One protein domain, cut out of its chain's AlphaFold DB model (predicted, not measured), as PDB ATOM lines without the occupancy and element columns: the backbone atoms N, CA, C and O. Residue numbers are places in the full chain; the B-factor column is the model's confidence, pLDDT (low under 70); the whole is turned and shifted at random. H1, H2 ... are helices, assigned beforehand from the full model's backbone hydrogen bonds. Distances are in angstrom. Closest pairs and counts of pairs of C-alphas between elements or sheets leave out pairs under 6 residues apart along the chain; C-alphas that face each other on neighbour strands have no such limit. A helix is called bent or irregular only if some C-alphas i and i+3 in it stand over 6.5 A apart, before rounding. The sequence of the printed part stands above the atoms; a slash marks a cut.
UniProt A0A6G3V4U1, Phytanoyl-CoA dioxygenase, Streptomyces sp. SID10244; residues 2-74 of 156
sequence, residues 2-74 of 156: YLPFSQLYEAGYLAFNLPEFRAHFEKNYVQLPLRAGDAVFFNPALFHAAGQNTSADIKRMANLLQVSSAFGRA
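This is residues 2 to 74 of the 156 residues of the protein "Phytanoyl-CoA dioxygenase" of Streptomyces sp. SID10244 (UniProt A0A6G3V4U1). Little regular structure: two short helices, H1 then H2, make a corner, and a long stretch without named elements, residues 29 to 74, winds away from them in wide loops. Residues 17 to 23 and 52 to 60 stick out. The printed part has 73 residues, 16 of them in named elements, with no named strand; the class is all helix. It is loose, with a radius of gyration of the C-alphas of 14.6 A, and flat, spanning 39 by 36 by 17 A.

H1, residues 12 to 17, and H2, residues 19 to 28, are close but not clearly touching; their closest C-alphas, of Ala 15 and Phe 21, are 6.4 A apart. Their lines are about perpendicular, at 74 degrees. A tight link of one residue joins them. In H2 every O i to N i+4 pair is within hydrogen-bond range; in H1 0 of 2 are, beside 2 of 3 O i to N i+3 pairs.

H1 begins at C-alpha 12 (-45.108, -31.443, 543.755) and is 10.8 A long; it is irregular, but only just: C-alphas 14 and 17 are 6.8 A apart. H2 is 14.3 A long and ends at C-alpha 28 (-32.386, -41.161, 539.713).

The C-alphas farthest apart, of Ala 56 and Phe 71, are 43.5 A apart. The printed part has no cut, and no printed residue has a pLDDT under 70.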
ATOM      1  N   TYR A   2     -31.987 -33.390 536.020       96.69
ATOM      2  CA  TYR A   2     -33.426 -33.484 535.787       96.69
ATOM      3  C   TYR A   2     -33.914 -34.811 536.345       96.69
ATOM      4  O   TYR A   2     -33.243 -35.813 536.120       96.69
ATOM      5  N   LEU A   3     -35.048 -34.841 537.040       96.94
ATOM      6  CA  LEU A   3     -35.686 -36.093 537.444       96.94
ATOM      7  C   LEU A   3     -36.846 -36.384 536.482       96.94
ATOM      8  O   LEU A   3     -37.902 -35.762 536.628       96.94
ATOM      9  N   PRO A   4     -36.670 -37.258 535.471       96.50
ATOM     10  CA  PRO A   4     -37.683 -37.472 534.443       96.50
ATOM     11  C   PRO A   4     -39.037 -37.870 535.036       96.50
ATOM     12  O   PRO A   4     -39.095 -38.610 536.013       96.50
ATOM     13  N   PHE A   5     -40.122 -37.372 534.437       95.62
ATOM     14  CA  PHE A   5     -41.517 -37.613 534.843       95.62
ATOM     15  C   PHE A   5     -41.922 -37.091 536.232       95.62
ATOM     16  O   PHE A   5     -43.093 -37.195 536.595       95.62
ATOM     17  N   SER A   6     -41.019 -36.465 536.991       96.56
ATOM     18  CA  SER A   6     -41.324 -35.954 538.334       96.56
ATOM     19  C   SER A   6     -42.359 -34.827 538.369       96.56
ATOM     20  O   SER A   6     -42.970 -34.607 539.408       96.56
ATOM     21  N   GLN A   7     -42.642 -34.178 537.236       96.19
ATOM     22  CA  GLN A   7     -43.754 -33.231 537.103       96.19
ATOM     23  C   GLN A   7     -45.138 -33.873 537.305       96.19
ATOM     24  O   GLN A   7     -46.123 -33.157 537.444       96.19
ATOM     25  N   LEU A   8     -45.224 -35.208 537.276       95.88
ATOM     26  CA  LEU A   8     -46.442 -35.975 537.547       95.88
ATOM     27  C   LEU A   8     -46.567 -36.376 539.024       95.88
ATOM     28  O   LEU A   8     -47.554 -37.001 539.404       95.88
ATOM     29  N   TYR A   9     -45.564 -36.074 539.854       94.50
ATOM     30  CA  TYR A   9     -45.584 -36.435 541.263       94.50
ATOM     31  C   TYR A   9     -46.508 -35.499 542.043       94.50
ATOM     32  O   TYR A   9     -46.265 -34.297 542.124       94.50
ATOM     33  N   GLU A  10     -47.558 -36.068 542.630       93.56
ATOM     34  CA  GLU A  10     -48.695 -35.331 543.191       93.56
ATOM     35  C   GLU A  10     -48.308 -34.313 544.266       93.56
ATOM     36  O   GLU A  10     -48.786 -33.180 544.246       93.56
ATOM     37  N   ALA A  11     -47.394 -34.675 545.170       92.19
ATOM     38  CA  ALA A  11     -46.952 -33.767 546.226       92.19
ATOM     39  C   ALA A  11     -46.250 -32.510 545.674       92.19
ATOM     40  O   ALA A  11     -46.164 -31.497 546.375       92.19
ATOM     41  N   GLY A  12     -45.754 -32.563 544.430       92.31
ATOM     42  CA  GLY A  12     -45.108 -31.443 543.755       92.31
ATOM     43  C   GLY A  12     -44.053 -30.779 544.636       92.31
ATOM     44  O   GLY A  12     -43.378 -31.438 545.423       92.31
ATOM     45  N   TYR A  13     -43.948 -29.452 544.565       84.75
ATOM     46  CA  TYR A  13     -42.938 -28.666 545.284       84.75
ATOM     47  C   TYR A  13     -42.811 -28.981 546.789       84.75
ATOM     48  O   TYR A  13     -41.715 -28.886 547.341       84.75
ATOM     49  N   LEU A  14     -43.890 -29.412 547.455       90.94
ATOM     50  CA  LEU A  14     -43.864 -29.754 548.881       90.94
ATOM     51  C   LEU A  14     -42.884 -30.895 549.196       90.94
ATOM     52  O   LEU A  14     -42.311 -30.935 550.284       90.94
ATOM     53  N   ALA A  15     -42.635 -31.787 548.235       92.88
ATOM     54  CA  ALA A  15     -41.736 -32.919 548.420       92.88
ATOM     55  C   ALA A  15     -40.249 -32.544 548.437       92.88
ATOM     56  O   ALA A  15     -39.424 -33.337 548.882       92.88
ATOM     57  N   PHE A  16     -39.878 -31.338 547.995       87.44
ATOM     58  CA  PHE A  16     -38.474 -30.929 547.868       87.44
ATOM     59  C   PHE A  16     -37.684 -30.997 549.191       87.44
ATOM     60  O   PHE A  16     -36.468 -31.218 549.200       87.44
ATOM     61  N   ASN A  17     -38.364 -30.820 550.325       88.75
ATOM     62  CA  ASN A  17     -37.743 -30.856 551.649       88.75
ATOM     63  C   ASN A  17     -37.739 -32.242 552.303       88.75
ATOM     64  O   ASN A  17     -37.125 -32.397 553.356       88.75
ATOM     65  N   LEU A  18     -38.373 -33.240 551.684       94.75
ATOM     66  CA  LEU A  18     -38.437 -34.596 552.214       94.75
ATOM     67  C   LEU A  18     -37.097 -35.322 551.999       94.75
ATOM     68  O   LEU A  18     -36.643 -35.431 550.852       94.75
ATOM     69  N   PRO A  19     -36.438 -35.828 553.058       96.38
ATOM     70  CA  PRO A  19     -35.168 -36.545 552.936       96.38
ATOM     71  C   PRO A  19     -35.228 -37.740 551.975       96.38
ATOM     72  O   PRO A  19     -34.325 -37.929 551.162       96.38
ATOM     73  N   GLU A  20     -36.310 -38.513 552.016       95.81
ATOM     74  CA  GLU A  20     -36.549 -39.659 551.143       95.81
ATOM     75  C   GLU A  20     -36.674 -39.253 549.672       95.81
ATOM     76  O   GLU A  20     -36.159 -39.941 548.788       95.81
ATOM     77  N   PHE A  21     -37.289 -38.099 549.402       96.06
ATOM     78  CA  PHE A  21     -37.404 -37.577 548.047       96.06
ATOM     79  C   PHE A  21     -36.054 -37.073 547.536       96.06
ATOM     80  O   PHE A  21     -35.695 -37.335 546.391       96.06
ATOM     81  N   ARG A  22     -35.261 -36.410 548.386       94.81
ATOM     82  CA  ARG A  22     -33.889 -36.000 548.043       94.81
ATOM     83  C   ARG A  22     -33.010 -37.206 547.716       94.81
ATOM     84  O   ARG A  22     -32.358 -37.204 546.677       94.81
ATOM     85  N   ALA A  23     -33.073 -38.263 548.526       96.69
ATOM     86  CA  ALA A  23     -32.363 -39.512 548.255       96.69
ATOM     87  C   ALA A  23     -32.822 -40.161 546.935       96.69
ATOM     88  O   ALA A  23     -32.003 -40.655 546.156       96.69
ATOM     89  N   HIS A  24     -34.129 -40.131 546.642       96.06
ATOM     90  CA  HIS A  24     -34.647 -40.587 545.356       96.06
ATOM     91  C   HIS A  24     -34.118 -39.734 544.196       96.06
ATOM     92  O   HIS A  24     -33.677 -40.286 543.189       96.06
ATOM     93  N   PHE A  25     -34.126 -38.408 544.329       96.44
ATOM     94  CA  PHE A  25     -33.611 -37.496 543.315       96.44
ATOM     95  C   PHE A  25     -32.133 -37.778 543.028       96.44
ATOM     96  O   PHE A  25     -31.782 -37.999 541.873       96.44
ATOM     97  N   GLU A  26     -31.286 -37.846 544.059       95.25
ATOM     98  CA  GLU A  26     -29.845 -38.114 543.942       95.25
ATOM     99  C   GLU A  26     -29.534 -39.435 543.232       95.25
ATOM    100  O   GLU A  26     -28.572 -39.513 542.470       95.25
ATOM    101  N   LYS A  27     -30.365 -40.461 543.441       96.75
ATOM    102  CA  LYS A  27     -30.194 -41.775 542.812       96.75
ATOM    103  C   LYS A  27     -30.676 -41.830 541.358       96.75
ATOM    104  O   LYS A  27     -30.193 -42.675 540.608       96.75
ATOM    105  N   ASN A  28     -31.637 -40.988 540.966       97.31
ATOM    106  CA  ASN A  28     -32.386 -41.161 539.713       97.31
ATOM    107  C   ASN A  28     -32.330 -39.960 538.754       97.31
ATOM    108  O   ASN A  28     -32.910 -40.030 537.668       97.31
ATOM    109  N   TYR A  29     -31.669 -38.856 539.113       96.88
ATOM    110  CA  TYR A  29     -31.535 -37.735 538.187       96.88
ATOM    111  C   TYR A  29     -30.719 -38.126 536.949       96.88
ATOM    112  O   TYR A  29     -29.793 -38.933 536.996       96.88
ATOM    113  N   VAL A  30     -31.011 -37.458 535.839       96.56
ATOM    114  CA  VAL A  30     -30.207 -37.494 534.618       96.56
ATOM    115  C   VAL A  30     -29.531 -36.145 534.383       96.56
ATOM    116  O   VAL A  30     -30.026 -35.079 534.776       96.56
ATOM    117  N   GLN A  31     -28.371 -36.180 533.735       94.06
ATOM    118  CA  GLN A  31     -27.689 -35.001 533.213       94.06
ATOM    119  C   GLN A  31     -27.584 -35.124 531.699       94.06
ATOM    120  O   GLN A  31     -27.230 -36.176 531.179       94.06
ATOM    121  N   LEU A  32     -27.908 -34.037 531.004       91.19
ATOM    122  CA  LEU A  32     -27.805 -33.959 529.554       91.19
ATOM    123  C   LEU A  32     -26.543 -33.165 529.205       91.19
ATOM    124  O   LEU A  32     -26.403 -32.040 529.696       91.19
ATOM    125  N   PRO A  33     -25.620 -33.715 528.400       92.50
ATOM    126  CA  PRO A  33     -24.543 -32.921 527.835       92.50
ATOM    127  C   PRO A  33     -25.138 -31.955 526.807       92.50
ATOM    128  O   PRO A  33     -25.863 -32.376 525.909       92.50
ATOM    129  N   LEU A  34     -24.829 -30.667 526.947       93.75
ATOM    130  CA  LEU A  34     -25.293 -29.612 526.047       93.75
ATOM    131  C   LEU A  34     -24.093 -28.891 525.440       93.75
ATOM    132  O   LEU A  34     -23.080 -28.669 526.111       93.75
ATOM    133  N   ARG A  35     -24.225 -28.501 524.178       94.88
ATOM    134  CA  ARG A  35     -23.322 -27.596 523.468       94.88
ATOM    135  C   ARG A  35     -23.957 -26.210 523.374       94.88
ATOM    136  O   ARG A  35     -25.155 -26.037 523.581       94.88
ATOM    137  N   ALA A  36     -23.145 -25.203 523.062       95.00
ATOM    138  CA  ALA A  36     -23.668 -23.871 522.782       95.00
ATOM    139  C   ALA A  36     -24.665 -23.938 521.611       95.00
ATOM    140  O   ALA A  36     -24.342 -24.485 520.559       95.00
ATOM    141  N   GLY A  37     -25.863 -23.391 521.820       95.25
ATOM    142  CA  GLY A  37     -26.982 -23.480 520.878       95.25
ATOM    143  C   GLY A  37     -28.005 -24.566 521.221       95.25
ATOM    144  O   GLY A  37     -29.144 -24.464 520.771       95.25
ATOM    145  N   ASP A  38     -27.656 -25.544 522.062       96.69
ATOM    146  CA  ASP A  38     -28.625 -26.521 522.557       96.69
ATOM    147  C   ASP A  38     -29.523 -25.894 523.631       96.69
ATOM    148  O   ASP A  38     -29.096 -25.050 524.426       96.69
ATOM    149  N   ALA A  39     -30.772 -26.351 523.691       95.50
ATOM    150  CA  ALA A  39     -31.738 -25.942 524.700       95.50
ATOM    151  C   ALA A  39     -32.439 -27.160 525.302       95.50
ATOM    152  O   ALA A  39     -32.693 -28.155 524.623       95.50
ATOM    153  N   VAL A  40     -32.799 -27.057 526.582       94.62
ATOM    154  CA  VAL A  40     -33.686 -28.016 527.245       94.62
ATOM    155  C   VAL A  40     -34.970 -27.287 527.597       94.62
ATOM    156  O   VAL A  40     -34.957 -26.354 528.396       94.62
ATOM    157  N   PHE A  41     -36.076 -27.726 527.002       95.31
ATOM    158  CA  PHE A  41     -37.410 -27.225 527.306       95.31
ATOM    159  C   PHE A  41     -38.135 -28.224 528.202       95.31
ATOM    160  O   PHE A  41     -38.222 -29.408 527.873       95.31
ATOM    161  N   PHE A  42     -38.630 -27.769 529.349       94.94
ATOM    162  CA  PHE A  42     -39.270 -28.649 530.318       94.94
ATOM    163  C   PHE A  42     -40.367 -27.935 531.111       94.94
ATOM    164  O   PHE A  42     -40.387 -26.712 531.228       94.94
ATOM    165  N   ASN A  43     -41.294 -28.729 531.652       93.56
ATOM    166  CA  ASN A  43     -42.379 -28.246 532.503       93.56
ATOM    167  C   ASN A  43     -41.811 -27.726 533.841       93.56
ATOM    168  O   ASN A  43     -41.033 -28.454 534.456       93.56
ATOM    169  N   PRO A  44     -42.210 -26.537 534.338       91.12
ATOM    170  CA  PRO A  44     -41.675 -25.971 535.581       91.12
ATOM    171  C   PRO A  44     -41.893 -26.842 536.833       91.12
ATOM    172  O   PRO A  44     -41.161 -26.683 537.802       91.12
ATOM    173  N   ALA A  45     -42.850 -27.778 536.818       93.56
ATOM    174  CA  ALA A  45     -43.061 -28.747 537.898       93.56
ATOM    175  C   ALA A  45     -42.055 -29.918 537.891       93.56
ATOM    176  O   ALA A  45     -42.024 -30.706 538.833       93.56
ATOM    177  N   LEU A  46     -41.230 -30.056 536.846       96.25
ATOM    178  CA  LEU A  46     -40.147 -31.034 536.815       96.25
ATOM    179  C   LEU A  46     -39.133 -30.685 537.905       96.25
ATOM    180  O   LEU A  46     -38.566 -29.592 537.910       96.25
ATOM    181  N   PHE A  47     -38.827 -31.634 538.781       96.50
ATOM    182  CA  PHE A  47     -37.745 -31.452 539.731       96.50
ATOM    183  C   PHE A  47     -36.413 -31.417 538.996       96.50
ATOM    184  O   PHE A  47     -36.058 -32.324 538.232       96.50
ATOM    185  N   HIS A  48     -35.663 -30.352 539.239       95.69
ATOM    186  CA  HIS A  48     -34.384 -30.118 538.604       95.69
ATOM    187  C   HIS A  48     -33.480 -29.286 539.509       95.69
ATOM    188  O   HIS A  48     -33.931 -28.581 540.408       95.69
ATOM    189  N   ALA A  49     -32.181 -29.385 539.257       93.50
ATOM    190  CA  ALA A  49     -31.173 -28.579 539.928       93.50
ATOM    191  C   ALA A  49     -29.936 -28.430 539.040       93.50
ATOM    192  O   ALA A  49     -29.629 -29.293 538.203       93.50
ATOM    193  N   ALA A  50     -29.189 -27.346 539.239       93.19
ATOM    194  CA  ALA A  50     -27.847 -27.233 538.690       93.19
ATOM    195  C   ALA A  50     -26.931 -28.257 539.381       93.19
ATOM    196  O   ALA A  50     -26.948 -28.387 540.602       93.19
ATOM    197  N   GLY A  51     -26.140 -29.003 538.606       91.69
ATOM    198  CA  GLY A  51     -25.120 -29.888 539.178       91.69
ATOM    199  C   GLY A  51     -23.929 -29.083 539.694       91.69
ATOM    200  O   GLY A  51     -23.655 -28.005 539.163       91.69
ATOM    201  N   GLN A  52     -23.191 -29.613 540.669       93.06
ATOM    202  CA  GLN A  52     -21.946 -29.002 541.143       93.06
ATOM    203  C   GLN A  52     -20.959 -28.813 539.979       93.06
ATOM    204  O   GLN A  52     -20.801 -29.705 539.147       93.06
ATOM    205  N   ASN A  53     -20.308 -27.647 539.891       94.19
ATOM    206  CA  ASN A  53     -19.203 -27.453 538.951       94.19
ATOM    207  C   ASN A  53     -17.901 -27.907 539.616       94.19
ATOM    208  O   ASN A  53     -17.463 -27.282 540.578       94.19
ATOM    209  N   THR A  54     -17.308 -28.990 539.125       94.88
ATOM    210  CA  THR A  54     -16.040 -29.543 539.631       94.88
ATOM    211  C   THR A  54     -14.839 -29.191 538.748       94.88
ATOM    212  O   THR A  54     -13.720 -29.595 539.048       94.88
ATOM    213  N   SER A  55     -15.056 -28.445 537.664       95.12
ATOM    214  CA  SER A  55     -14.004 -28.042 536.726       95.12
ATOM    215  C   SER A  55     -13.188 -26.883 537.300       95.12
ATOM    216  O   SER A  55     -13.757 -25.982 537.917       95.12
ATOM    217  N   ALA A  56     -11.876 -26.863 537.055       96.75
ATOM    218  CA  ALA A  56     -11.001 -25.795 537.551       96.75
ATOM    219  C   ALA A  56     -11.091 -24.506 536.710       96.75
ATOM    220  O   ALA A  56     -10.883 -23.407 537.220       96.75
ATOM    221  N   ASP A  57     -11.410 -24.642 535.426       96.50
ATOM    222  CA  ASP A  57     -11.251 -23.612 534.397       96.50
ATOM    223  C   ASP A  57     -12.530 -23.348 533.580       96.50
ATOM    224  O   ASP A  57     -12.576 -22.419 532.773       96.50
ATOM    225  N   ILE A  58     -13.608 -24.103 533.821       94.75
ATOM    226  CA  ILE A  58     -14.872 -23.950 533.088       94.75
ATOM    227  C   ILE A  58     -15.840 -23.051 533.856       94.75
ATOM    228  O   ILE A  58     -16.336 -23.404 534.930       94.75
ATOM    229  N   LYS A  59     -16.207 -21.920 533.247       93.88
ATOM    230  CA  LYS A  59     -17.340 -21.088 533.672       93.88
ATOM    231  C   LYS A  59     -18.581 -21.473 532.870       93.88
ATOM    232  O   LYS A  59     -18.593 -21.350 531.651       93.88
ATOM    233  N   ARG A  60     -19.629 -21.937 533.554       92.81
ATOM    234  CA  ARG A  60     -20.901 -22.313 532.916       92.81
ATOM    235  C   ARG A  60     -21.839 -21.114 532.871       92.81
ATOM    236  O   ARG A  60     -22.053 -20.469 533.894       92.81
ATOM    237  N   MET A  61     -22.419 -20.867 531.705       93.44
ATOM    238  CA  MET A  61     -23.414 -19.827 531.469       93.44
ATOM    239  C   MET A  61     -24.589 -20.436 530.709       93.44
ATOM    240  O   MET A  61     -24.389 -21.281 529.839       93.44
ATOM    241  N   ALA A  62     -25.800 -20.015 531.051       93.81
ATOM    242  CA  ALA A  62     -27.016 -20.389 530.349       93.81
ATOM    243  C   ALA A  62     -27.975 -19.199 530.348       93.81
ATOM    244  O   ALA A  62     -28.034 -18.454 531.325       93.81
ATOM    245  N   ASN A  63     -28.742 -19.064 529.270       94.56
ATOM    246  CA  ASN A  63     -29.882 -18.160 529.230       94.56
ATOM    247  C   ASN A  63     -31.120 -18.929 529.691       94.56
ATOM    248  O   ASN A  63     -31.385 -20.025 529.194       94.56
ATOM    249  N   LEU A  64     -31.868 -18.358 530.634       92.19
ATOM    250  CA  LEU A  64     -33.130 -18.918 531.100       92.19
ATOM    251  C   LEU A  64     -34.284 -18.126 530.492       92.19
ATOM    252  O   LEU A  64     -34.400 -16.925 530.717       92.19
ATOM    253  N   LEU A  65     -35.147 -18.816 529.751       90.44
ATOM    254  CA  LEU A  65     -36.390 -18.259 529.232       90.44
ATOM    255  C   LEU A  65     -37.553 -18.906 529.979       90.44
ATOM    256  O   LEU A  65     -37.788 -20.108 529.848       90.44
ATOM    257  N   GLN A  66     -38.270 -18.116 530.774       88.19
ATOM    258  CA  GLN A  66     -39.488 -18.565 531.441       88.19
ATOM    259  C   GLN A  66     -40.695 -18.177 530.593       88.19
ATOM    260  O   GLN A  66     -40.960 -16.999 530.375       88.19
ATOM    261  N   VAL A  67     -41.422 -19.182 530.107       86.88
ATOM    262  CA  VAL A  67     -42.617 -18.991 529.281       86.88
ATOM    263  C   VAL A  67     -43.844 -19.288 530.135       86.88
ATOM    264  O   VAL A  67     -43.992 -20.398 530.647       86.88
ATOM    265  N   SER A  68     -44.716 -18.297 530.303       83.75
ATOM    266  CA  SER A  68     -45.967 -18.421 531.052       83.75
ATOM    267  C   SER A  68     -47.184 -18.316 530.135       83.75
ATOM    268  O   SER A  68     -47.088 -17.916 528.976       83.75
ATOM    269  N   SER A  69     -48.358 -18.638 530.681       84.94
ATOM    270  CA  SER A  69     -49.628 -18.209 530.086       84.94
ATOM    271  C   SER A  69     -49.643 -16.687 529.904       84.94
ATOM    272  O   SER A  69     -49.035 -15.972 530.703       84.94
ATOM    273  N   ALA A  70     -50.391 -16.198 528.911       76.75
ATOM    274  CA  ALA A  70     -50.631 -14.767 528.708       76.75
ATOM    275  C   ALA A  70     -51.295 -14.096 529.927       76.75
ATOM    276  O   ALA A  70     -51.099 -12.913 530.164       76.75
ATOM    277  N   PHE A  71     -52.033 -14.870 530.730       77.69
ATOM    278  CA  PHE A  71     -52.633 -14.417 531.992       77.69
ATOM    279  C   PHE A  71     -51.759 -14.714 533.222       77.69
ATOM    280  O   PHE A  71     -52.171 -14.477 534.356       77.69
ATOM    281  N   GLY A  72     -50.576 -15.296 533.023       75.69
ATOM    282  CA  GLY A  72     -49.625 -15.561 534.093       75.69
ATOM    283  C   GLY A  72     -48.900 -14.285 534.510       75.69
ATOM    284  O   GLY A  72     -48.596 -13.429 533.684       75.69
ATOM    285  N   ARG A  73     -48.573 -14.174 535.797       74.56
ATOM    286  CA  ARG A  73     -47.682 -13.123 536.288       74.56
ATOM    287  C   ARG A  73     -46.243 -13.619 536.203       74.56
ATOM    288  O   ARG A  73     -45.893 -14.594 536.866       74.56
ATOM    289  N   ALA A  74     -45.430 -12.959 535.385       78.75
ATOM    290  CA  ALA A  74     -43.997 -13.217 535.352       78.75
ATOM    291  C   ALA A  74     -43.355 -12.860 536.704       78.75
ATOM    292  O   ALA A  74     -43.861 -12.012 537.442       78.75
TER     293      ALA A  74